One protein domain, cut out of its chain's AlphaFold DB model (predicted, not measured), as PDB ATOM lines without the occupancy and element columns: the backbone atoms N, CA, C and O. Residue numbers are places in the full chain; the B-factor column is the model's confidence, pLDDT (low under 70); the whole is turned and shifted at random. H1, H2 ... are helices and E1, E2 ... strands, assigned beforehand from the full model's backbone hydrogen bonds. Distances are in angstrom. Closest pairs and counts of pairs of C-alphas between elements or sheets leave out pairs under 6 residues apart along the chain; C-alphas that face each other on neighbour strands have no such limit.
ATOM      1  N   LEU A   4      44.431  20.630  -2.374       35.59
ATOM      2  CA  LEU A   4      45.473  20.280  -1.396       35.59
ATOM      3  C   LEU A   4      46.090  21.511  -0.711       35.59
ATOM      4  O   LEU A   4      46.441  21.441   0.458       35.59
ATOM      5  N   ALA A   5      46.189  22.646  -1.407       37.53
ATOM      6  CA  ALA A   5      46.657  23.910  -0.845       37.53
ATOM      7  C   ALA A   5      45.634  24.540   0.114       37.53
ATOM      8  O   ALA A   5      46.047  25.179   1.071       37.53
ATOM      9  N   SER A   6      44.326  24.335  -0.097       43.75
ATOM     10  CA  SER A   6      43.272  24.805   0.817       43.75
ATOM     11  C   SER A   6      43.196  23.955   2.090       43.75
ATOM     12  O   SER A   6      43.040  24.507   3.177       43.75
ATOM     13  N   LEU A   7      43.406  22.635   1.980       42.97
ATOM     14  CA  LEU A   7      43.628  21.767   3.144       42.97
ATOM     15  C   LEU A   7      44.923  22.119   3.886       42.97
ATOM     16  O   LEU A   7      44.920  22.165   5.111       42.97
ATOM     17  N   LEU A   8      46.016  22.401   3.165       41.25
ATOM     18  CA  LEU A   8      47.274  22.848   3.773       41.25
ATOM     19  C   LEU A   8      47.133  24.214   4.458       41.25
ATOM     20  O   LEU A   8      47.757  24.423   5.491       41.25
ATOM     21  N   LEU A   9      46.325  25.128   3.911       45.19
ATOM     22  CA  LEU A   9      46.033  26.422   4.531       45.19
ATOM     23  C   LEU A   9      45.255  26.234   5.837       45.19
ATOM     24  O   LEU A   9      45.704  26.746   6.860       45.19
ATOM     25  N   LEU A  10      44.192  25.414   5.844       45.50
ATOM     26  CA  LEU A  10      43.492  25.035   7.080       45.50
ATOM     27  C   LEU A  10      44.443  24.370   8.086       45.50
ATOM     28  O   LEU A  10      44.463  24.767   9.244       45.50
ATOM     29  N   ALA A  11      45.260  23.409   7.647       43.59
ATOM     30  CA  ALA A  11      46.218  22.702   8.499       43.59
ATOM     31  C   ALA A  11      47.277  23.646   9.095       43.59
ATOM     32  O   ALA A  11      47.588  23.573  10.283       43.59
ATOM     33  N   SER A  12      47.796  24.577   8.291       43.03
ATOM     34  CA  SER A  12      48.782  25.566   8.734       43.03
ATOM     35  C   SER A  12      48.194  26.561   9.737       43.03
ATOM     36  O   SER A  12      48.830  26.851  10.750       43.03
ATOM     37  N   ALA A  13      46.957  27.012   9.530       47.91
ATOM     38  CA  ALA A  13      46.296  27.959  10.419       47.91
ATOM     39  C   ALA A  13      45.770  27.304  11.713       47.91
ATOM     40  O   ALA A  13      45.727  27.921  12.777       47.91
ATOM     41  N   LEU A  14      45.435  26.015  11.642       44.94
ATOM     42  CA  LEU A  14      45.159  25.173  12.800       44.94
ATOM     43  C   LEU A  14      46.414  24.941  13.660       44.94
ATOM     44  O   LEU A  14      46.330  24.981  14.887       44.94
ATOM     45  N   SER A  15      47.581  24.755  13.031       42.91
ATOM     46  CA  SER A  15      48.853  24.566  13.743       42.91
ATOM     47  C   SER A  15      49.352  25.835  14.449       42.91
ATOM     48  O   SER A  15      49.899  25.741  15.545       42.91
ATOM     49  N   SER A  16      49.107  27.031  13.895       43.75
ATOM     50  CA  SER A  16      49.511  28.297  14.529       43.75
ATOM     51  C   SER A  16      48.661  28.680  15.744       43.75
ATOM     52  O   SER A  16      49.151  29.378  16.631       43.75
ATOM     53  N   ASN A  17      47.405  28.225  15.810       44.25
ATOM     54  CA  ASN A  17      46.501  28.543  16.920       44.25
ATOM     55  C   ASN A  17      46.657  27.609  18.127       44.25
ATOM     56  O   ASN A  17      46.293  28.005  19.231       44.25
ATOM     57  N   ALA A  18      47.243  26.418  17.957       44.12
ATOM     58  CA  ALA A  18      47.535  25.519  19.077       44.12
ATOM     59  C   ALA A  18      48.592  26.103  20.040       44.12
ATOM     60  O   ALA A  18      48.495  25.914  21.251       44.12
ATOM     61  N   ASP A  19      49.556  26.868  19.514       38.59
ATOM     62  CA  ASP A  19      50.621  27.505  20.304       38.59
ATOM     63  C   ASP A  19      50.255  28.912  20.817       38.59
ATOM     64  O   ASP A  19      50.937  29.456  21.689       38.59
ATOM     65  N   LEU A  27      40.042  24.745  29.663       58.75
ATOM     66  CA  LEU A  27      38.833  24.594  28.864       58.75
ATOM     67  C   LEU A  27      37.887  23.594  29.516       58.75
ATOM     68  O   LEU A  27      38.303  22.518  29.947       58.75
ATOM     69  N   ASN A  28      36.600  23.933  29.606       71.69
ATOM     70  CA  ASN A  28      35.663  23.035  30.270       71.69
ATOM     71  C   ASN A  28      35.278  21.829  29.406       71.69
ATOM     72  O   ASN A  28      34.933  20.797  29.987       71.69
ATOM     73  N   THR A  29      35.365  21.949  28.078       80.38
ATOM     74  CA  THR A  29      35.138  20.850  27.126       80.38
ATOM     75  C   THR A  29      36.445  20.258  26.599       80.38
ATOM     76  O   THR A  29      36.519  19.050  26.416       80.38
ATOM     77  N   GLY A  30      37.482  21.085  26.415       86.81
ATOM     78  CA  GLY A  30      38.725  20.675  25.754       86.81
ATOM     79  C   GLY A  30      38.585  20.506  24.238       86.81
ATOM     80  O   GLY A  30      39.451  19.892  23.632       86.81
ATOM     81  N   LEU A  31      37.500  21.020  23.646       92.19
ATOM     82  CA  LEU A  31      37.183  20.889  22.225       92.19
ATOM     83  C   LEU A  31      37.417  22.206  21.474       92.19
ATOM     84  O   LEU A  31      37.345  23.299  22.046       92.19
ATOM     85  N   LEU A  32      37.637  22.088  20.169       92.56
ATOM     86  CA  LEU A  32      37.689  23.180  19.207       92.56
ATOM     87  C   LEU A  32      36.371  23.280  18.439       92.56
ATOM     88  O   LEU A  32      35.800  22.278  18.012       92.56
ATOM     89  N   GLN A  33      35.924  24.513  18.228       94.56
ATOM     90  CA  GLN A  33      34.785  24.862  17.394       94.56
ATOM     91  C   GLN A  33      35.289  25.498  16.098       94.56
ATOM     92  O   GLN A  33      35.885  26.575  16.127       94.56
ATOM     93  N   MET A  34      34.993  24.877  14.959       94.50
ATOM     94  CA  MET A  34      35.044  25.543  13.656       94.50
ATOM     95  C   MET A  34      33.684  26.170  13.357       94.50
ATOM     96  O   MET A  34      32.652  25.523  13.552       94.50
ATOM     97  N   VAL A  35      33.691  27.409  12.873       97.06
ATOM     98  CA  VAL A  35      32.521  28.157  12.403       97.06
ATOM     99  C   VAL A  35      32.820  28.677  11.003       97.06
ATOM    100  O   VAL A  35      33.688  29.533  10.831       97.06
ATOM    101  N   THR A  36      32.099  28.176  10.005       97.81
ATOM    102  CA  THR A  36      32.329  28.491   8.592       97.81
ATOM    103  C   THR A  36      31.086  29.099   7.968       97.81
ATOM    104  O   THR A  36      30.023  28.485   7.960       97.81
ATOM    105  N   TYR A  37      31.232  30.287   7.397       98.69
ATOM    106  CA  TYR A  37      30.201  30.995   6.651       98.69
ATOM    107  C   TYR A  37      30.257  30.560   5.186       98.69
ATOM    108  O   TYR A  37      31.305  30.655   4.549       98.69
ATOM    109  N   ILE A  38      29.136  30.074   4.656       98.62
ATOM    110  CA  ILE A  38      29.057  29.435   3.339       98.62
ATOM    111  C   ILE A  38      28.245  30.302   2.389       98.62
ATOM    112  O   ILE A  38      27.119  30.687   2.703       98.62
ATOM    113  N   LYS A  39      28.791  30.576   1.205       98.81
ATOM    114  CA  LYS A  39      28.085  31.197   0.086       98.81
ATOM    115  C   LYS A  39      27.421  30.117  -0.763       98.81
ATOM    116  O   LYS A  39      28.088  29.203  -1.253       98.81
ATOM    117  N   ARG A  40      26.109  30.233  -0.968       98.75
ATOM    118  CA  ARG A  40      25.363  29.287  -1.809       98.75
ATOM    119  C   ARG A  40      25.705  29.466  -3.285       98.75
ATOM    120  O   ARG A  40      25.952  30.588  -3.726       98.75
ATOM    121  N   ASN A  41      25.563  28.396  -4.059       98.62
ATOM    122  CA  ASN A  41      25.605  28.434  -5.516       98.62
ATOM    123  C   ASN A  41      24.600  29.482  -6.052       98.62
ATOM    124  O   ASN A  41      23.423  29.455  -5.661       98.62
ATOM    125  N   PRO A  42      25.020  30.410  -6.938       98.25
ATOM    126  CA  PRO A  42      24.148  31.467  -7.453       98.25
ATOM    127  C   PRO A  42      22.935  30.941  -8.235       98.25
ATOM    128  O   PRO A  42      21.932  31.647  -8.319       98.25
ATOM    129  N   ASN A  43      22.990  29.706  -8.747       98.38
ATOM    130  CA  ASN A  43      21.899  29.071  -9.492       98.38
ATOM    131  C   ASN A  43      20.802  28.458  -8.609       98.38
ATOM    132  O   ASN A  43      19.807  27.975  -9.140       98.38
ATOM    133  N   MET A  44      20.973  28.449  -7.287       98.56
ATOM    134  CA  MET A  44      19.937  28.020  -6.346       98.56
ATOM    135  C   MET A  44      19.198  29.229  -5.773       98.56
ATOM    136  O   MET A  44      19.713  30.342  -5.743       98.56
ATOM    137  N   THR A  45      17.993  29.039  -5.273       98.69
ATOM    138  CA  THR A  45      17.386  29.940  -4.288       98.69
ATOM    139  C   THR A  45      17.952  29.647  -2.894       98.69
ATOM    140  O   THR A  45      18.675  28.672  -2.685       98.69
ATOM    141  N   LEU A  46      17.654  30.509  -1.917       98.44
ATOM    142  CA  LEU A  46      18.086  30.278  -0.534       98.44
ATOM    143  C   LEU A  46      17.413  29.033   0.072       98.44
ATOM    144  O   LEU A  46      18.083  28.231   0.718       98.44
ATOM    145  N   ASP A  47      16.120  28.835  -0.203       98.62
ATOM    146  CA  ASP A  47      15.365  27.675   0.280       98.62
ATOM    147  C   ASP A  47      15.862  26.368  -0.352       98.62
ATOM    148  O   ASP A  47      16.056  25.381   0.356       98.62
ATOM    149  N   GLU A  48      16.145  26.366  -1.659       98.81
ATOM    150  CA  GLU A  48      16.742  25.207  -2.338       98.81
ATOM    151  C   GLU A  48      18.118  24.867  -1.768       98.81
ATOM    152  O   GLU A  48      18.403  23.695  -1.529       98.81
ATOM    153  N   PHE A  49      18.954  25.877  -1.498       98.81
ATOM    154  CA  PHE A  49      20.247  25.683  -0.845       98.81
ATOM    155  C   PHE A  49      20.083  25.025   0.529       98.81
ATOM    156  O   PHE A  49      20.690  23.986   0.784       98.81
ATOM    157  N   TRP A  50      19.234  25.572   1.404       98.81
ATOM    158  CA  TRP A  50      19.010  25.009   2.740       98.81
ATOM    159  C   TRP A  50      18.413  23.603   2.706       98.81
ATOM    160  O   TRP A  50      18.786  22.759   3.526       98.81
ATOM    161  N   GLN A  51      17.501  23.341   1.770       98.81
ATOM    162  CA  GLN A  51      16.898  22.027   1.608       98.81
ATOM    163  C   GLN A  51      17.906  21.007   1.074       98.81
ATOM    164  O   GLN A  51      17.976  19.894   1.600       98.81
ATOM    165  N   TYR A  52      18.701  21.361   0.063       98.81
ATOM    166  CA  TYR A  52      19.748  20.484  -0.464       98.81
ATOM    167  C   TYR A  52      20.803  20.193   0.605       98.81
ATOM    168  O   TYR A  52      21.203  19.044   0.800       98.81
ATOM    169  N   TRP A  53      21.219  21.222   1.340       98.75
ATOM    170  CA  TRP A  53      22.273  21.102   2.336       98.75
ATOM    171  C   TRP A  53      21.908  20.132   3.471       98.75
ATOM    172  O   TRP A  53      22.725  19.294   3.857       98.75
ATOM    173  N   ASP A  54      20.663  20.164   3.939       98.62
ATOM    174  CA  ASP A  54      20.163  19.242   4.966       98.62
ATOM    175  C   ASP A  54      19.843  17.857   4.397       98.62
ATOM    176  O   ASP A  54      20.298  16.839   4.907       98.62
ATOM    177  N   THR A  55      19.097  17.792   3.293       98.62
ATOM    178  CA  THR A  55      18.540  16.512   2.830       98.62
ATOM    179  C   THR A  55      19.476  15.706   1.934       98.62
ATOM    180  O   THR A  55      19.297  14.495   1.819       98.62
ATOM    181  N   GLN A  56      20.461  16.343   1.293       98.69
ATOM    182  CA  GLN A  56      21.373  15.694   0.344       98.69
ATOM    183  C   GLN A  56      22.821  15.716   0.811       98.69
ATOM    184  O   GLN A  56      23.507  14.701   0.684       98.69
ATOM    185  N   HIS A  57      23.304  16.846   1.325       98.56
ATOM    186  CA  HIS A  57      24.705  16.971   1.720       98.56
ATOM    187  C   HIS A  57      24.967  16.406   3.121       98.56
ATOM    188  O   HIS A  57      25.893  15.611   3.289       98.56
ATOM    189  N   ALA A  58      24.130  16.721   4.119       98.38
ATOM    190  CA  ALA A  58      24.330  16.226   5.487       98.38
ATOM    191  C   ALA A  58      24.458  14.688   5.568       98.38
ATOM    192  O   ALA A  58      25.414  14.218   6.190       98.38
ATOM    193  N   PRO A  59      23.617  13.876   4.884       98.75
ATOM    194  CA  PRO A  59      23.762  12.420   4.881       98.75
ATOM    195  C   PRO A  59      25.093  11.927   4.310       98.75
ATOM    196  O   PRO A  59      25.556  10.854   4.694       98.75
ATOM    197  N   LYS A  60      25.731  12.696   3.416       98.50
ATOM    198  CA  LYS A  60      27.062  12.366   2.897       98.50
ATOM    199  C   LYS A  60      28.141  12.661   3.931       98.50
ATOM    200  O   LYS A  60      29.065  11.868   4.046       98.50
ATOM    201  N   VAL A  61      28.021  13.747   4.694       97.94
ATOM    202  CA  VAL A  61      29.015  14.154   5.702       97.94
ATOM    203  C   VAL A  61      28.948  13.297   6.969       97.94
ATOM    204  O   VAL A  61      29.991  12.974   7.531       97.94
ATOM    205  N   ILE A  62      27.753  12.887   7.410       98.44
ATOM    206  CA  ILE A  62      27.542  12.182   8.691       98.44
ATOM    207  C   ILE A  62      28.450  10.945   8.878       98.44
ATOM    208  O   ILE A  62      29.091  10.859   9.929       98.44
ATOM    209  N   PRO A  63      28.576  10.001   7.920       98.25
ATOM    210  CA  PRO A  63      29.451   8.835   8.087       98.25
ATOM    211  C   PRO A  63      30.918   9.215   8.295       98.25
ATOM    212  O   PRO A  63      31.625   8.588   9.077       98.25
ATOM    213  N   LEU A  64      31.369  10.269   7.613       96.69
ATOM    214  CA  LEU A  64      32.731  10.767   7.717       96.69
ATOM    215  C   LEU A  64      32.958  11.470   9.063       96.69
ATOM    216  O   LEU A  64      33.903  11.147   9.776       96.69
ATOM    217  N   ALA A  65      32.063  12.385   9.440       96.44
ATOM    218  CA  ALA A  65      32.147  13.120  10.698       96.44
ATOM    219  C   ALA A  65      32.120  12.173  11.912       96.44
ATOM    220  O   ALA A  65      32.933  12.294  12.825       96.44
ATOM    221  N   THR A  66      31.233  11.176  11.897       98.00
ATOM    222  CA  THR A  66      31.149  10.175  12.972       98.00
ATOM    223  C   THR A  66      32.378   9.267  13.034       98.00
ATOM    224  O   THR A  66      32.815   8.936  14.133       98.00
ATOM    225  N   HIS A  67      32.981   8.909  11.893       97.88
ATOM    226  CA  HIS A  67      34.221   8.126  11.856       97.88
ATOM    227  C   HIS A  67      35.390   8.835  12.552       97.88
ATOM    228  O   HIS A  67      36.147   8.195  13.278       97.88
ATOM    229  N   PHE A  68      35.504  10.152  12.368       96.12
ATOM    230  CA  PHE A  68      36.572  10.973  12.948       96.12
ATOM    231  C   PHE A  68      36.248  11.526  14.344       96.12
ATOM    232  O   PHE A  68      36.992  12.347  14.866       96.12
ATOM    233  N   GLY A  69      35.152  11.093  14.975       96.25
ATOM    234  CA  GLY A  69      34.812  11.545  16.327       96.25
ATOM    235  C   GLY A  69      34.408  13.020  16.410       96.25
ATOM    236  O   GLY A  69      34.524  13.633  17.471       96.25
ATOM    237  N   ILE A  70      33.902  13.605  15.317       96.38
ATOM    238  CA  ILE A  70      33.273  14.928  15.365       96.38
ATOM    239  C   ILE A  70      32.099  14.859  16.349       96.38
ATOM    240  O   ILE A  70      31.133  14.122  16.145       96.38
ATOM    241  N   THR A  71      32.183  15.646  17.418       95.69
ATOM    242  CA  THR A  71      31.209  15.641  18.517       95.69
ATOM    243  C   THR A  71      29.891  16.286  18.099       95.69
ATOM    244  O   THR A  71      28.822  15.828  18.503       95.69
ATOM    245  N   ARG A  72      29.949  17.340  17.272       96.44
ATOM    246  CA  ARG A  72      28.774  17.977  16.657       96.44
ATOM    247  C   ARG A  72      29.088  18.448  15.245       96.44
ATOM    248  O   ARG A  72      30.122  19.069  15.027       96.44
ATOM    249  N   TYR A  73      28.167  18.180  14.324       97.81
ATOM    250  CA  TYR A  73      28.077  18.841  13.026       97.81
ATOM    251  C   TYR A  73      26.719  19.535  12.949       97.81
ATOM    252  O   TYR A  73      25.682  18.882  13.068       97.81
ATOM    253  N   GLU A  74      26.726  20.852  12.780       98.12
ATOM    254  CA  GLU A  74      25.523  21.678  12.805       98.12
ATOM    255  C   GLU A  74      25.440  22.546  11.544       98.12
ATOM    256  O   GLU A  74      26.445  23.061  11.044       98.12
ATOM    257  N   GLN A  75      24.216  22.717  11.045       98.50
ATOM    258  CA  GLN A  75      23.888  23.609   9.936       98.50
ATOM    259  C   GLN A  75      22.955  24.706  10.441       98.50
ATOM    260  O   GLN A  75      21.820  24.437  10.841       98.50
ATOM    261  N   VAL A  76      23.405  25.957  10.394       98.62
ATOM    262  CA  VAL A  76      22.577  27.112  10.746       98.62
ATOM    263  C   VAL A  76      22.066  27.763   9.464       98.62
ATOM    264  O   VAL A  76      22.834  28.289   8.654       98.62
ATOM    265  N   ARG A  77      20.742  27.736   9.288       98.25
ATOM    266  CA  ARG A  77      20.032  28.327   8.146       98.25
ATOM    267  C   ARG A  77      19.844  29.826   8.351       98.25
ATOM    268  O   ARG A  77      18.809  30.280   8.831       98.25
ATOM    269  N   VAL A  78      20.882  30.591   8.037       98.50
ATOM    270  CA  VAL A  78      20.896  32.052   8.153       98.50
ATOM    271  C   VAL A  78      21.729  32.655   7.029       98.50
ATOM    272  O   VAL A  78      22.748  32.093   6.644       98.50
ATOM    273  N   ALA A  79      21.300  33.809   6.524       98.50
ATOM    274  CA  ALA A  79      22.004  34.568   5.498       98.50
ATOM    275  C   ALA A  79      22.346  35.974   6.005       98.50
ATOM    276  O   ALA A  79      21.647  36.532   6.856       98.50
ATOM    277  N   GLY A  80      23.414  36.556   5.474       98.56
ATOM    278  CA  GLY A  80      23.889  37.866   5.894       98.56
ATOM    279  C   GLY A  80      25.135  38.304   5.141       98.56
ATOM    280  O   GLY A  80      25.430  37.813   4.054       98.56
ATOM    281  N   LYS A  81      25.866  39.250   5.735       98.62
ATOM    282  CA  LYS A  81      27.126  39.777   5.207       98.62
ATOM    283  C   LYS A  81      28.248  39.624   6.225       98.62
ATOM    284  O   LYS A  81      28.009  39.787   7.421       98.62
ATOM    285  N   ILE A  82      29.460  39.356   5.752       98.25
ATOM    286  CA  ILE A  82      30.664  39.220   6.579       98.25
ATOM    287  C   ILE A  82      31.899  39.720   5.823       98.25
ATOM    288  O   ILE A  82      31.882  39.798   4.597       98.25
ATOM    289  N   VAL A  83      32.963  40.090   6.537       97.88
ATOM    290  CA  VAL A  83      34.273  40.325   5.913       97.88
ATOM    291  C   VAL A  83      34.931  38.981   5.573       97.88
ATOM    292  O   VAL A  83      34.936  38.082   6.417       97.88
ATOM    293  N   PRO A  84      35.472  38.801   4.358       97.69
ATOM    294  CA  PRO A  84      36.075  37.536   3.975       97.69
ATOM    295  C   PRO A  84      37.343  37.264   4.790       97.69
ATOM    296  O   PRO A  84      38.195  38.145   4.927       97.69
ATOM    297  N   THR A  85      37.457  36.059   5.348       95.38
ATOM    298  CA  THR A  85      38.555  35.677   6.252       95.38
ATOM    299  C   THR A  85      38.990  34.243   5.971       95.38
ATOM    300  O   THR A  85      38.199  33.313   6.148       95.38
ATOM    301  N   ASP A  86      40.247  34.061   5.561       91.19
ATOM    302  CA  ASP A  86      40.817  32.729   5.350       91.19
ATOM    303  C   ASP A  86      40.797  31.919   6.655       91.19
ATOM    304  O   ASP A  86      40.924  32.463   7.754       91.19
ATOM    305  N   ALA A  87      40.635  30.601   6.542       84.94
ATOM    306  CA  ALA A  87      40.519  29.741   7.711       84.94
ATOM    307  C   ALA A  87      41.726  29.878   8.644       84.94
ATOM    308  O   ALA A  87      42.868  29.745   8.212       84.94
ATOM    309  N   GLY A  88      41.441  30.140   9.922       79.19
ATOM    310  CA  GLY A  88      42.429  30.323  10.987       79.19
ATOM    311  C   GLY A  88      43.245  31.622  10.906       79.19
ATOM    312  O   GLY A  88      44.105  31.840  11.758       79.19
ATOM    313  N   ALA A  89      42.950  32.515   9.958       86.88
ATOM    314  CA  ALA A  89      43.439  33.887  10.005       86.88
ATOM    315  C   ALA A  89      42.721  34.683  11.112       86.88
ATOM    316  O   ALA A  89      41.534  34.491  11.376       86.88
ATOM    317  N   THR A  90      43.443  35.608  11.749       86.00
ATOM    318  CA  THR A  90      42.877  36.537  12.744       86.00
ATOM    319  C   THR A  90      42.415  37.858  12.131       86.00
ATOM    320  O   THR A  90      41.652  38.584  12.759       86.00
ATOM    321  N   GLU A  91      42.865  38.163  10.914       93.31
ATOM    322  CA  GLU A  91      42.541  39.383  10.176       93.31
ATOM    323  C   GLU A  91      41.861  39.029   8.846       93.31
ATOM    324  O   GLU A  91      42.231  38.030   8.218       93.31
ATOM    325  N   PRO A  92      40.885  39.830   8.386       95.75
ATOM    326  CA  PRO A  92      40.214  39.579   7.122       95.75
ATOM    327  C   PRO A  92      41.140  39.867   5.936       95.75
ATOM    328  O   PRO A  92      41.986  40.763   5.973       95.75
ATOM    329  N   VAL A  93      40.915  39.174   4.819       94.50
ATOM    330  CA  VAL A  93      41.667  39.427   3.573       94.50
ATOM    331  C   VAL A  93      41.234  40.731   2.892       94.50
ATOM    332  O   VAL A  93      41.913  41.243   2.001       94.50
ATOM    333  N   SER A  94      40.068  41.262   3.272       95.88
ATOM    334  CA  SER A  94      39.501  42.506   2.761       95.88
ATOM    335  C   SER A  94      38.474  43.086   3.733       95.88
ATOM    336  O   SER A  94      37.754  42.350   4.398       95.88
ATOM    337  N   ASN A  95      38.325  44.413   3.737       96.31
ATOM    338  CA  ASN A  95      37.259  45.107   4.472       96.31
ATOM    339  C   ASN A  95      35.931  45.186   3.698       96.31
ATOM    340  O   ASN A  95      34.950  45.733   4.203       96.31
ATOM    341  N   ASN A  96      35.887  44.675   2.466       97.38
ATOM    342  CA  ASN A  96      34.664  44.648   1.672       97.38
ATOM    343  C   ASN A  96      33.782  43.479   2.111       97.38
ATOM    344  O   ASN A  96      34.206  42.327   2.069       97.38
ATOM    345  N   LEU A  97      32.543  43.782   2.495       98.25
ATOM    346  CA  LEU A  97      31.579  42.763   2.891       98.25
ATOM    347  C   LEU A  97      31.189  41.868   1.708       98.25
ATOM    348  O   LEU A  97      30.869  42.361   0.623       98.25
ATOM    349  N   VAL A  98      31.123  40.566   1.963       98.44
ATOM    350  CA  VAL A  98      30.596  39.544   1.053       98.44
ATOM    351  C   VAL A  98      29.366  38.883   1.665       98.44
ATOM    352  O   VAL A  98      29.184  38.903   2.881       98.44
ATOM    353  N   ASP A  99      28.503  38.324   0.821       98.62
ATOM    354  CA  ASP A  99      27.324  37.590   1.280       98.62
ATOM    355  C   ASP A  99      27.692  36.178   1.751       98.62
ATOM    356  O   ASP A  99      28.554  35.524   1.164       98.62
ATOM    357  N   PHE A 100      26.970  35.686   2.752       98.81
ATOM    358  CA  PHE A 100      26.892  34.269   3.100       98.81
ATOM    359  C   PHE A 100      25.422  33.864   3.239       98.81
ATOM    360  O   PHE A 100      24.555  34.699   3.496       98.81
ATOM    361  N   ASP A 101      25.146  32.576   3.086       98.88
ATOM    362  CA  ASP A 101      23.800  32.007   3.004       98.88
ATOM    363  C   ASP A 101      23.585  30.830   3.974       98.88
ATOM    364  O   ASP A 101      22.478  30.300   4.074       98.88
ATOM    365  N   GLY A 102      24.621  30.421   4.712       98.75
ATOM    366  CA  GLY A 102      24.542  29.417   5.770       98.75
ATOM    367  C   GLY A 102      25.788  29.402   6.654       98.75
ATOM    368  O   GLY A 102      26.818  29.962   6.274       98.75
ATOM    369  N   ILE A 103      25.707  28.761   7.824       98.88
ATOM    370  CA  ILE A 103      26.862  28.566   8.719       98.88
ATOM    371  C   ILE A 103      27.013  27.084   9.063       98.88
ATOM    372  O   ILE A 103      26.083  26.479   9.597       98.88
ATOM    373  N   ALA A 104      28.161  26.496   8.724       98.31
ATOM    374  CA  ALA A 104      28.547  25.157   9.155       98.31
ATOM    375  C   ALA A 104      29.338  25.248  10.453       98.31
ATOM    376  O   ALA A 104      30.239  26.082  10.578       98.31
ATOM    377  N   MET A 105      29.045  24.357  11.388       97.62
ATOM    378  CA  MET A 105      29.754  24.279  12.655       97.62
ATOM    379  C   MET A 105      30.201  22.846  12.917       97.62
ATOM    380  O   MET A 105      29.407  21.915  12.796       97.62
ATOM    381  N   PHE A 106      31.477  22.680  13.263       96.12
ATOM    382  CA  PHE A 106      32.053  21.405  13.685       96.12
ATOM    383  C   PHE A 106      32.688  21.565  15.058       96.12
ATOM    384  O   PHE A 106      33.509  22.462  15.248       96.12
ATOM    385  N   LEU A 107      32.336  20.676  15.980       96.06
ATOM    386  CA  LEU A 107      32.933  20.573  17.308       96.06
ATOM    387  C   LEU A 107      33.771  19.292  17.390       96.06
ATOM    388  O   LEU A 107      33.242  18.206  17.144       96.06
ATOM    389  N   TYR A 108      35.060  19.405  17.704       94.50
ATOM    390  CA  TYR A 108      36.028  18.304  17.587       94.50
ATOM    391  C   TYR A 108      37.216  18.459  18.547       94.50
ATOM    392  O   TYR A 108      37.404  19.515  19.142       94.50
ATOM    393  N   GLU A 109      38.010  17.402  18.730       91.75
ATOM    394  CA  GLU A 109      39.062  17.364  19.760       91.75
ATOM    395  C   GLU A 109      40.317  18.168  19.400       91.75
ATOM    396  O   GLU A 109      40.873  18.858  20.251       91.75
ATOM    397  N   SER A 110      40.785  18.090  18.153       87.94
ATOM    398  CA  SER A 110      42.029  18.741  17.739       87.94
ATOM    399  C   SER A 110      42.049  19.092  16.254       87.94
ATOM    400  O   SER A 110      41.299  18.545  15.449       87.94
ATOM    401  N   ALA A 111      42.959  19.991  15.884       84.00
ATOM    402  CA  ALA A 111      43.290  20.306  14.499       84.00
ATOM    403  C   ALA A 111      43.465  19.063  13.609       84.00
ATOM    404  O   ALA A 111      42.900  19.000  12.518       84.00
ATOM    405  N   ASP A 112      44.220  18.079  14.102       86.12
ATOM    406  CA  ASP A 112      44.575  16.866  13.365       86.12
ATOM    407  C   ASP A 112      43.335  16.065  12.959       86.12
ATOM    408  O   ASP A 112      43.255  15.600  11.826       86.12
ATOM    409  N   VAL A 113      42.313  16.001  13.823       90.56
ATOM    410  CA  VAL A 113      41.034  15.339  13.512       90.56
ATOM    411  C   VAL A 113      40.400  15.923  12.250       90.56
ATOM    412  O   VAL A 113      39.946  15.183  11.376       90.56
ATOM    413  N   LEU A 114      40.371  17.253  12.136       86.88
ATOM    414  CA  LEU A 114      39.775  17.914  10.980       86.88
ATOM    415  C   LEU A 114      40.652  17.756   9.727       86.88
ATOM    416  O   LEU A 114      40.123  17.540   8.636       86.88
ATOM    417  N   ILE A 115      41.978  17.819   9.873       86.44
ATOM    418  CA  ILE A 115      42.932  17.601   8.773       86.44
ATOM    419  C   ILE A 115      42.773  16.191   8.196       86.44
ATOM    420  O   ILE A 115      42.659  16.036   6.974       86.44
ATOM    421  N   ASP A 116      42.717  15.176   9.055       91.12
ATOM    422  CA  ASP A 116      42.555  13.784   8.649       91.12
ATOM    423  C   ASP A 116      41.183  13.552   8.008       91.12
ATOM    424  O   ASP A 116      41.092  12.908   6.958       91.12
ATOM    425  N   MET A 117      40.125  14.146   8.572       92.62
ATOM    426  CA  MET A 117      38.775  14.090   8.011       92.62
ATOM    427  C   MET A 117      38.726  14.633   6.578       92.62
ATOM    428  O   MET A 117      38.190  13.970   5.687       92.62
ATOM    429  N   LEU A 118      39.291  15.819   6.347       89.31
ATOM    430  CA  LEU A 118      39.296  16.463   5.031       89.31
ATOM    431  C   LEU A 118      40.232  15.747   4.044       89.31
ATOM    432  O   LEU A 118      39.997  15.770   2.836       89.31
ATOM    433  N   SER A 119      41.288  15.095   4.536       91.50
ATOM    434  CA  SER A 119      42.229  14.327   3.705       91.50
ATOM    435  C   SER A 119      41.715  12.927   3.362       91.50
ATOM    436  O   SER A 119      42.265  12.252   2.488       91.50
ATOM    437  N   HIS A 120      40.664  12.465   4.042       96.06
ATOM    438  CA  HIS A 120      40.132  11.126   3.859       96.06
ATOM    439  C   HIS A 120      39.572  10.932   2.442       96.06
ATOM    440  O   HIS A 120      38.847  11.768   1.903       96.06
ATOM    441  N   SER A 121      39.840   9.768   1.845       97.00
ATOM    442  CA  SER A 121      39.429   9.460   0.465       97.00
ATOM    443  C   SER A 121      37.924   9.623   0.219       97.00
ATOM    444  O   SER A 121      37.515  10.038  -0.862       97.00
ATOM    445  N   TYR A 122      37.087   9.337   1.216       97.62
ATOM    446  CA  TYR A 122      35.644   9.551   1.121       97.62
ATOM    447  C   TYR A 122      35.280  11.041   1.002       97.62
ATOM    448  O   TYR A 122      34.402  11.380   0.216       97.62
ATOM    449  N   TYR A 123      35.971  11.941   1.716       96.31
ATOM    450  CA  TYR A 123      35.759  13.380   1.543       96.31
ATOM    451  C   TYR A 123      36.054  13.786   0.099       96.31
ATOM    452  O   TYR A 123      35.185  14.318  -0.586       96.31
ATOM    453  N   VAL A 124      37.246  13.425  -0.382       94.31
ATOM    454  CA  VAL A 124      37.742  13.778  -1.720       94.31
ATOM    455  C   VAL A 124      36.845  13.245  -2.840       94.31
ATOM    456  O   VAL A 124      36.661  13.919  -3.845       94.31
ATOM    457  N   ASN A 125      36.288  12.041  -2.690       96.31
ATOM    458  CA  ASN A 125      35.540  11.387  -3.766       96.31
ATOM    459  C   ASN A 125      34.014  11.529  -3.658       96.31
ATOM    460  O   ASN A 125      33.323  11.236  -4.631       96.31
ATOM    461  N   VAL A 126      33.474  11.922  -2.499       97.75
ATOM    462  CA  VAL A 126      32.019  11.952  -2.256       97.75
ATOM    463  C   VAL A 126      31.543  13.308  -1.751       97.75
ATOM    464  O   VAL A 126      30.588  13.851  -2.301       97.75
ATOM    465  N   VAL A 127      32.177  13.849  -0.709       97.31
ATOM    466  CA  VAL A 127      31.716  15.088  -0.060       97.31
ATOM    467  C   VAL A 127      32.104  16.310  -0.882       97.31
ATOM    468  O   VAL A 127      31.235  17.092  -1.245       97.31
ATOM    469  N   GLU A 128      33.384  16.456  -1.224       95.12
ATOM    470  CA  GLU A 128      33.877  17.624  -1.961       95.12
ATOM    471  C   GLU A 128      33.195  17.783  -3.328       95.12
ATOM    472  O   GLU A 128      32.711  18.884  -3.596       95.12
ATOM    473  N   PRO A 129      33.015  16.728  -4.154       97.38
ATOM    474  CA  PRO A 129      32.299  16.865  -5.420       97.38
ATOM    475  C   PRO A 129      30.845  17.318  -5.243       97.38
ATOM    476  O   PRO A 129      30.334  18.087  -6.056       97.38
ATOM    477  N   ASP A 130      30.177  16.877  -4.172       98.50
ATOM    478  CA  ASP A 130      28.813  17.298  -3.843       98.50
ATOM    479  C   ASP A 130      28.738  18.784  -3.471       98.50
ATOM    480  O   ASP A 130      27.752  19.449  -3.787       98.50
ATOM    481  N   GLU A 131      29.788  19.349  -2.877       98.12
ATOM    482  CA  GLU A 131      29.841  20.780  -2.577       98.12
ATOM    483  C   GLU A 131      29.772  21.661  -3.827       98.12
ATOM    484  O   GLU A 131      29.209  22.752  -3.759       98.12
ATOM    485  N   HIS A 132      30.274  21.211  -4.984       97.44
ATOM    486  CA  HIS A 132      30.160  21.966  -6.246       97.44
ATOM    487  C   HIS A 132      28.708  22.140  -6.705       97.44
ATOM    488  O   HIS A 132      28.420  23.015  -7.522       97.44
ATOM    489  N   VAL A 133      27.782  21.333  -6.183       98.44
ATOM    490  CA  VAL A 133      26.360  21.441  -6.516       98.44
ATOM    491  C   VAL A 133      25.739  22.666  -5.848       98.44
ATOM    492  O   VAL A 133      25.027  23.420  -6.508       98.44
ATOM    493  N   PHE A 134      26.015  22.900  -4.562       98.56
ATOM    494  CA  PHE A 134      25.250  23.851  -3.745       98.56
ATOM    495  C   PHE A 134      26.075  25.001  -3.151       98.56
ATOM    496  O   PHE A 134      25.491  25.968  -2.664       98.56
ATOM    497  N   ILE A 135      27.406  24.958  -3.239       98.44
ATOM    498  CA  ILE A 135      28.310  26.026  -2.791       98.44
ATOM    499  C   ILE A 135      28.837  26.800  -4.002       98.44
ATOM    500  O   ILE A 135      29.179  26.218  -5.031       98.44
ATOM    501  N   ASP A 136      28.936  28.124  -3.884       98.44
ATOM    502  CA  ASP A 136      29.585  28.951  -4.901       98.44
ATOM    503  C   ASP A 136      31.108  28.818  -4.815       98.44
ATOM    504  O   ASP A 136      31.783  29.551  -4.092       98.44
ATOM    505  N   LYS A 137      31.664  27.891  -5.597       95.81
ATOM    506  CA  LYS A 137      33.113  27.660  -5.663       95.81
ATOM    507  C   LYS A 137      33.897  28.810  -6.310       95.81
ATOM    508  O   LYS A 137      35.123  28.784  -6.271       95.81
ATOM    509  N   SER A 138      33.226  29.811  -6.890       96.62
ATOM    510  CA  SER A 138      33.869  31.020  -7.424       96.62
ATOM    511  C   SER A 138      33.990  32.148  -6.395       96.62
ATOM    512  O   SER A 138      34.797  33.061  -6.577       96.62
ATOM    513  N   ALA A 139      33.224  32.079  -5.302       96.38
ATOM    514  CA  ALA A 139      33.332  33.018  -4.197       96.38
ATOM    515  C   ALA A 139      34.644  32.821  -3.416       96.38
ATOM    516  O   ALA A 139      35.326  31.798  -3.528       96.38
ATOM    517  N   HIS A 140      34.999  33.819  -2.599       95.56
ATOM    518  CA  HIS A 140      36.178  33.749  -1.734       95.56
ATOM    519  C   HIS A 140      36.186  32.454  -0.900       95.56
ATOM    520  O   HIS A 140      35.133  31.975  -0.478       95.56
ATOM    521  N   GLY A 141      37.373  31.875  -0.701       93.06
ATOM    522  CA  GLY A 141      37.525  30.625   0.043       93.06
ATOM    523  C   GLY A 141      36.822  29.423  -0.599       93.06
ATOM    524  O   GLY A 141      36.412  28.517   0.118       93.06
ATOM    525  N   ASN A 142      36.625  29.412  -1.927       95.38
ATOM    526  CA  ASN A 142      35.822  28.402  -2.634       95.38
ATOM    527  C   ASN A 142      34.396  28.278  -2.056       95.38
ATOM    528  O   ASN A 142      33.853  27.177  -1.945       95.38
ATOM    529  N   GLY A 143      33.818  29.411  -1.653       96.62
ATOM    530  CA  GLY A 143      32.490  29.499  -1.053       96.62
ATOM    531  C   GLY A 143      32.464  29.404   0.470       96.62
ATOM    532  O   GLY A 143      31.446  29.750   1.061       96.62
ATOM    533  N   MET A 144      33.566  29.041   1.126       97.25
ATOM    534  CA  MET A 144      33.746  29.193   2.573       97.25
ATOM    535  C   MET A 144      34.264  30.605   2.863       97.25
ATOM    536  O   MET A 144      35.437  30.810   3.169       97.25
ATOM    537  N   VAL A 145      33.387  31.599   2.712       97.94
ATOM    538  CA  VAL A 145      33.767  33.019   2.659       97.94
ATOM    539  C   VAL A 145      34.399  33.546   3.947       97.94
ATOM    540  O   VAL A 145      35.140  34.521   3.897       97.94
ATOM    541  N   ALA A 146      34.140  32.919   5.091       97.38
ATOM    542  CA  ALA A 146      34.885  33.165   6.320       97.38
ATOM    543  C   ALA A 146      34.913  31.901   7.181       97.38
ATOM    544  O   ALA A 146      33.878  31.249   7.327       97.38
ATOM    545  N   THR A 147      36.062  31.554   7.765       95.69
ATOM    546  CA  THR A 147      36.168  30.423   8.703       95.69
ATOM    547  C   THR A 147      36.965  30.796   9.945       95.69
ATOM    548  O   THR A 147      38.133  31.166   9.858       95.69
ATOM    549  N   TYR A 148      36.345  30.622  11.110       93.69
ATOM    550  CA  TYR A 148      36.957  30.859  12.413       93.69
ATOM    551  C   TYR A 148      37.075  29.556  13.182       93.69
ATOM    552  O   TYR A 148      36.189  28.703  13.120       93.69
ATOM    553  N   ILE A 149      38.170  29.417  13.919       89.69
ATOM    554  CA  ILE A 149      38.428  28.255  14.759       89.69
ATOM    555  C   ILE A 149      38.811  28.773  16.130       89.69
ATOM    556  O   ILE A 149      39.681  29.636  16.249       89.69
ATOM    557  N   GLY A 150      38.135  28.275  17.153       88.81
ATOM    558  CA  GLY A 150      38.341  28.736  18.511       88.81
ATOM    559  C   GLY A 150      38.018  27.673  19.540       88.81
ATOM    560  O   GLY A 150      37.440  26.629  19.251       88.81
ATOM    561  N   GLU A 151      38.406  27.974  20.763       91.00
ATOM    562  CA  GLU A 151      38.118  27.170  21.936       91.00
ATOM    563  C   GLU A 151      36.613  27.122  22.237       91.00
ATOM    564  O   GLU A 151      35.947  28.159  22.321       91.00
ATOM    565  N   HIS A 152      36.071  25.919  22.440       91.06
ATOM    566  CA  HIS A 152      34.662  25.739  22.774       91.06
ATOM    567  C   HIS A 152      34.426  25.743  24.290       91.06
ATOM    568  O   HIS A 152      35.037  24.978  25.045       91.06
ATOM    569  N   ILE A 153      33.487  26.575  24.743       91.56
ATOM    570  CA  ILE A 153      33.114  26.691  26.155       91.56
ATOM    571  C   ILE A 153      31.603  26.558  26.312       91.56
ATOM    572  O   ILE A 153      30.854  27.451  25.920       91.56
ATOM    573  N   ASP A 154      31.161  25.513  27.010       90.88
ATOM    574  CA  ASP A 154      29.750  25.368  27.372       90.88
ATOM    575  C   ASP A 154      29.424  26.100  28.678       90.88
ATOM    576  O   ASP A 154      29.930  25.771  29.753       90.88
ATOM    577  N   ALA A 155      28.539  27.091  28.628       93.56
ATOM    578  CA  ALA A 155      27.989  27.696  29.844       93.56
ATOM    579  C   ALA A 155      26.725  26.958  30.326       93.56
ATOM    580  O   ALA A 155      26.507  26.794  31.535       93.56
ATOM    581  N   VAL A 156      25.906  26.508  29.371       93.81
ATOM    582  CA  VAL A 156      24.634  25.809  29.568       93.81
ATOM    583  C   VAL A 156      24.527  24.685  28.544       93.81
ATOM    584  O   VAL A 156      24.734  24.931  27.362       93.81
ATOM    585  N   ASP A 157      24.153  23.494  28.998       92.81
ATOM    586  CA  ASP A 157      23.835  22.341  28.154       92.81
ATOM    587  C   ASP A 157      22.651  21.585  28.775       92.81
ATOM    588  O   ASP A 157      22.522  21.543  30.002       92.81
ATOM    589  N   ASP A 158      21.737  21.070  27.950       94.44
ATOM    590  CA  ASP A 158      20.479  20.438  28.395       94.44
ATOM    591  C   ASP A 158      19.721  21.264  29.467       94.44
ATOM    592  O   ASP A 158      19.327  20.778  30.530       94.44
ATOM    593  N   ALA A 159      19.599  22.579  29.222       94.12
ATOM    594  CA  ALA A 159      18.997  23.564  30.130       94.12
ATOM    595  C   ALA A 159      19.608  23.610  31.553       94.12
ATOM    596  O   ALA A 159      19.010  24.161  32.483       94.12
ATOM    597  N   LYS A 160      20.816  23.066  31.741       92.62
ATOM    598  CA  LYS A 160      21.549  23.040  33.011       92.62
ATOM    599  C   LYS A 160      22.849  23.810  32.875       92.62
ATOM    600  O   LYS A 160      23.502  23.798  31.839       92.62
ATOM    601  N   SER A 161      23.264  24.469  33.955       93.00
ATOM    602  CA  SER A 161      24.592  25.077  33.988       93.00
ATOM    603  C   SER A 161      25.658  23.983  34.000       93.00
ATOM    604  O   SER A 161      25.698  23.168  34.922       93.00
ATOM    605  N   VAL A 162      26.531  24.008  32.997       92.31
ATOM    606  CA  VAL A 162      27.736  23.162  32.898       92.31
ATOM    607  C   VAL A 162      29.021  23.994  32.987       92.31
ATOM    608  O   VAL A 162      30.136  23.489  32.836       92.31
ATOM    609  N   TRP A 163      28.869  25.289  33.281       91.25
ATOM    610  CA  TRP A 163      29.969  26.226  33.444       91.25
ATOM    611  C   TRP A 163      30.895  25.806  34.596       91.25
ATOM    612  O   TRP A 163      30.471  25.700  35.749       91.25
ATOM    613  N   LYS A 164      32.185  25.609  34.292       86.81
ATOM    614  CA  LYS A 164      33.217  25.187  35.261       86.81
ATOM    615  C   LYS A 164      34.019  26.352  35.865       86.81
ATOM    616  O   LYS A 164      35.085  26.131  36.433       86.81
ATOM    617  N   GLY A 165      33.529  27.586  35.736       87.25
ATOM    618  CA  GLY A 165      34.191  28.773  36.281       87.25
ATOM    619  C   GLY A 165      34.003  28.972  37.792       87.25
ATOM    620  O   GLY A 165      33.666  28.054  38.543       87.25
ATOM    621  N   ASP A 166      34.237  30.201  38.261       93.38
ATOM    622  CA  ASP A 166      34.189  30.530  39.690       93.38
ATOM    623  C   ASP A 166      32.780  30.361  40.296       93.38
ATOM    624  O   ASP A 166      31.828  31.085  39.984       93.38
ATOM    625  N   LYS A 167      32.667  29.442  41.262       91.56
ATOM    626  CA  LYS A 167      31.404  29.130  41.949       91.56
ATOM    627  C   LYS A 167      30.818  30.328  42.700       91.56
ATOM    628  O   LYS A 167      29.593  30.428  42.808       91.56
ATOM    629  N   LYS A 168      31.650  31.239  43.228       95.56
ATOM    630  CA  LYS A 168      31.151  32.434  43.937       95.56
ATOM    631  C   LYS A 168      30.433  33.370  42.967       95.56
ATOM    632  O   LYS A 168      29.343  33.853  43.281       95.56
ATOM    633  N   THR A 169      31.005  33.557  41.783       95.94
ATOM    634  CA  THR A 169      30.440  34.342  40.684       95.94
ATOM    635  C   THR A 169      29.127  33.739  40.199       95.94
ATOM    636  O   THR A 169      28.125  34.453  40.151       95.94
ATOM    637  N   LEU A 170      29.080  32.423  39.955       94.19
ATOM    638  CA  LEU A 170      27.833  31.752  39.568       94.19
ATOM    639  C   LEU A 170      26.733  31.958  40.621       94.19
ATOM    640  O   LEU A 170      25.622  32.381  40.299       94.19
ATOM    641  N   SER A 171      27.059  31.737  41.899       95.56
ATOM    642  CA  SER A 171      26.105  31.892  43.003       95.56
ATOM    643  C   SER A 171      25.595  33.330  43.143       95.56
ATOM    644  O   SER A 171      24.408  33.539  43.413       95.56
ATOM    645  N   LYS A 172      26.457  34.335  42.935       97.56
ATOM    646  CA  LYS A 172      26.073  35.756  42.951       97.56
ATOM    647  C   LYS A 172      24.960  36.033  41.935       97.56
ATOM    648  O   LYS A 172      23.944  36.617  42.312       97.56
ATOM    649  N   TYR A 173      25.125  35.600  40.686       96.81
ATOM    650  CA  TYR A 173      24.142  35.863  39.628       96.81
ATOM    651  C   TYR A 173      22.883  34.999  39.752       96.81
ATOM    652  O   TYR A 173      21.788  35.507  39.531       96.81
ATOM    653  N   GLN A 174      22.990  33.757  40.232       95.88
ATOM    654  CA  GLN A 174      21.814  32.938  40.561       95.88
ATOM    655  C   GLN A 174      20.953  33.575  41.662       95.88
ATOM    656  O   GLN A 174      19.726  33.545  41.591       95.88
ATOM    657  N   LYS A 175      21.576  34.174  42.685       97.56
ATOM    658  CA  LYS A 175      20.852  34.919  43.729       97.56
ATOM    659  C   LYS A 175      20.213  36.194  43.191       97.56
ATOM    660  O   LYS A 175      19.132  36.548  43.649       97.56
ATOM    661  N   LEU A 176      20.881  36.891  42.271       98.00
ATOM    662  CA  LEU A 176      20.330  38.082  41.627       98.00
ATOM    663  C   LEU A 176      19.107  37.735  40.771       98.00
ATOM    664  O   LEU A 176      18.095  38.410  40.897       98.00
ATOM    665  N   PHE A 177      19.183  36.671  39.967       97.12
ATOM    666  CA  PHE A 177      18.085  36.227  39.105       97.12
ATOM    667  C   PHE A 177      16.799  35.955  39.892       97.12
ATOM    668  O   PHE A 177      15.744  36.424  39.500       97.12
ATOM    669  N   LYS A 178      16.895  35.310  41.064       97.31
ATOM    670  CA  LYS A 178      15.748  35.021  41.952       97.31
ATOM    671  C   LYS A 178      15.008  36.257  42.495       97.31
ATOM    672  O   LYS A 178      14.039  36.090  43.229       97.31
ATOM    673  N   LYS A 179      15.510  37.471  42.249       97.56
ATOM    674  CA  LYS A 179      14.858  38.725  42.662       97.56
ATOM    675  C   LYS A 179      13.911  39.295  41.600       97.56
ATOM    676  O   LYS A 179      13.214  40.255  41.917       97.56
TER     677      LYS A 179
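This is residues 4 to 19 and 27 to 179 of the 180 residues of the protein "EthD domain-containing protein" of Fusarium oxysporum (UniProt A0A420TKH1). What is the main shape? A twisted wall of four antiparallel strands, in the order E2, E5, E1, E6, has H2 over E2 and H4 packed on H2. The small hairpin E3 and E4 sits at one end, and past the other end the link 152 to 166 leads out to H6, whose residues 171 to 177 stick out. What is it made of? 169 residues are printed, with six named helices and six named strands in the order H1 E1 H2 E2 E3 E4 E5 H3 H4 H5 E6 H6, of mixed class. It is compact, with a radius of gyration of the C-alphas of 17.9 A, and elongated, spanning 53 by 34 by 32 A.

What comes first? H1, residues 4 to 18, begins at C-alpha 4 (45.473, 20.280, -1.396) and is 21.2 A long. E1 is residues 32 to 38, 19.1 A; H2, residues 46 to 67, 30.1 A, has a kink of 50 degrees near residue 60. What follows? E2 is residues 72 to 76, E3 80 to 82 and E4 98 to 100; E5 is 102 to 108, 19.9 A. H3 is residues 111 to 119, H4 121 to 134, 20.6 A, H5 140 to 143, and E6 144 to 151, 20.0 A. H6, residues 167 to 177, ends at C-alpha 177 (18.085, 36.227, 39.105).

Which N and O pairs are within hydrogen-bond range? They include N 74 and O 105 of E2 and E5, 2.9 A, N 36 and O 104 of E1 and E5, 2.9 A, N 35 and O 148 of E1 and E6, 2.8 A, and N 80 and O 100 of the hairpin E3 and E4, 2.9 A. Every O i to N i+4 pair is in H3 and H6, 10 of 11 in H1, 12 of 18 in H2, and 4 of 10 in H4, with 6 of its 11 O i to N i+3 pairs; H5 is too short. Which helices are on the sheet? H1 and H2 are on one face, making two layers, helices over a sheet; H2 has a height over the sheet of 8.8 A. E1, H2 and E2 form a split strand-helix-strand unit, E5 between its same-way strands, with a right-handed crossover. H3 and H5 only graze the sheet. Which helices touch? H2 and H4 touch, closest at the C-alphas of Phe 49 and Phe 134, 6.1 A, at a shallow tilt of 7 degrees, opposite ways. H1 and H3 touch, closest at those of Leu 14 and Ala 111, 5.5 A.

How large is it? The C-alphas farthest apart, of Asn 125 and Lys 179, are 57.7 A apart. Where is it broken, long or unsure? Residues 20 to 26 are not printed, a gap of 14.9 A between C-alphas 19 and 27. The links E3 to E4 and E6 to H6 are long; residues 4 to 19 and 27 have pLDDT under 70.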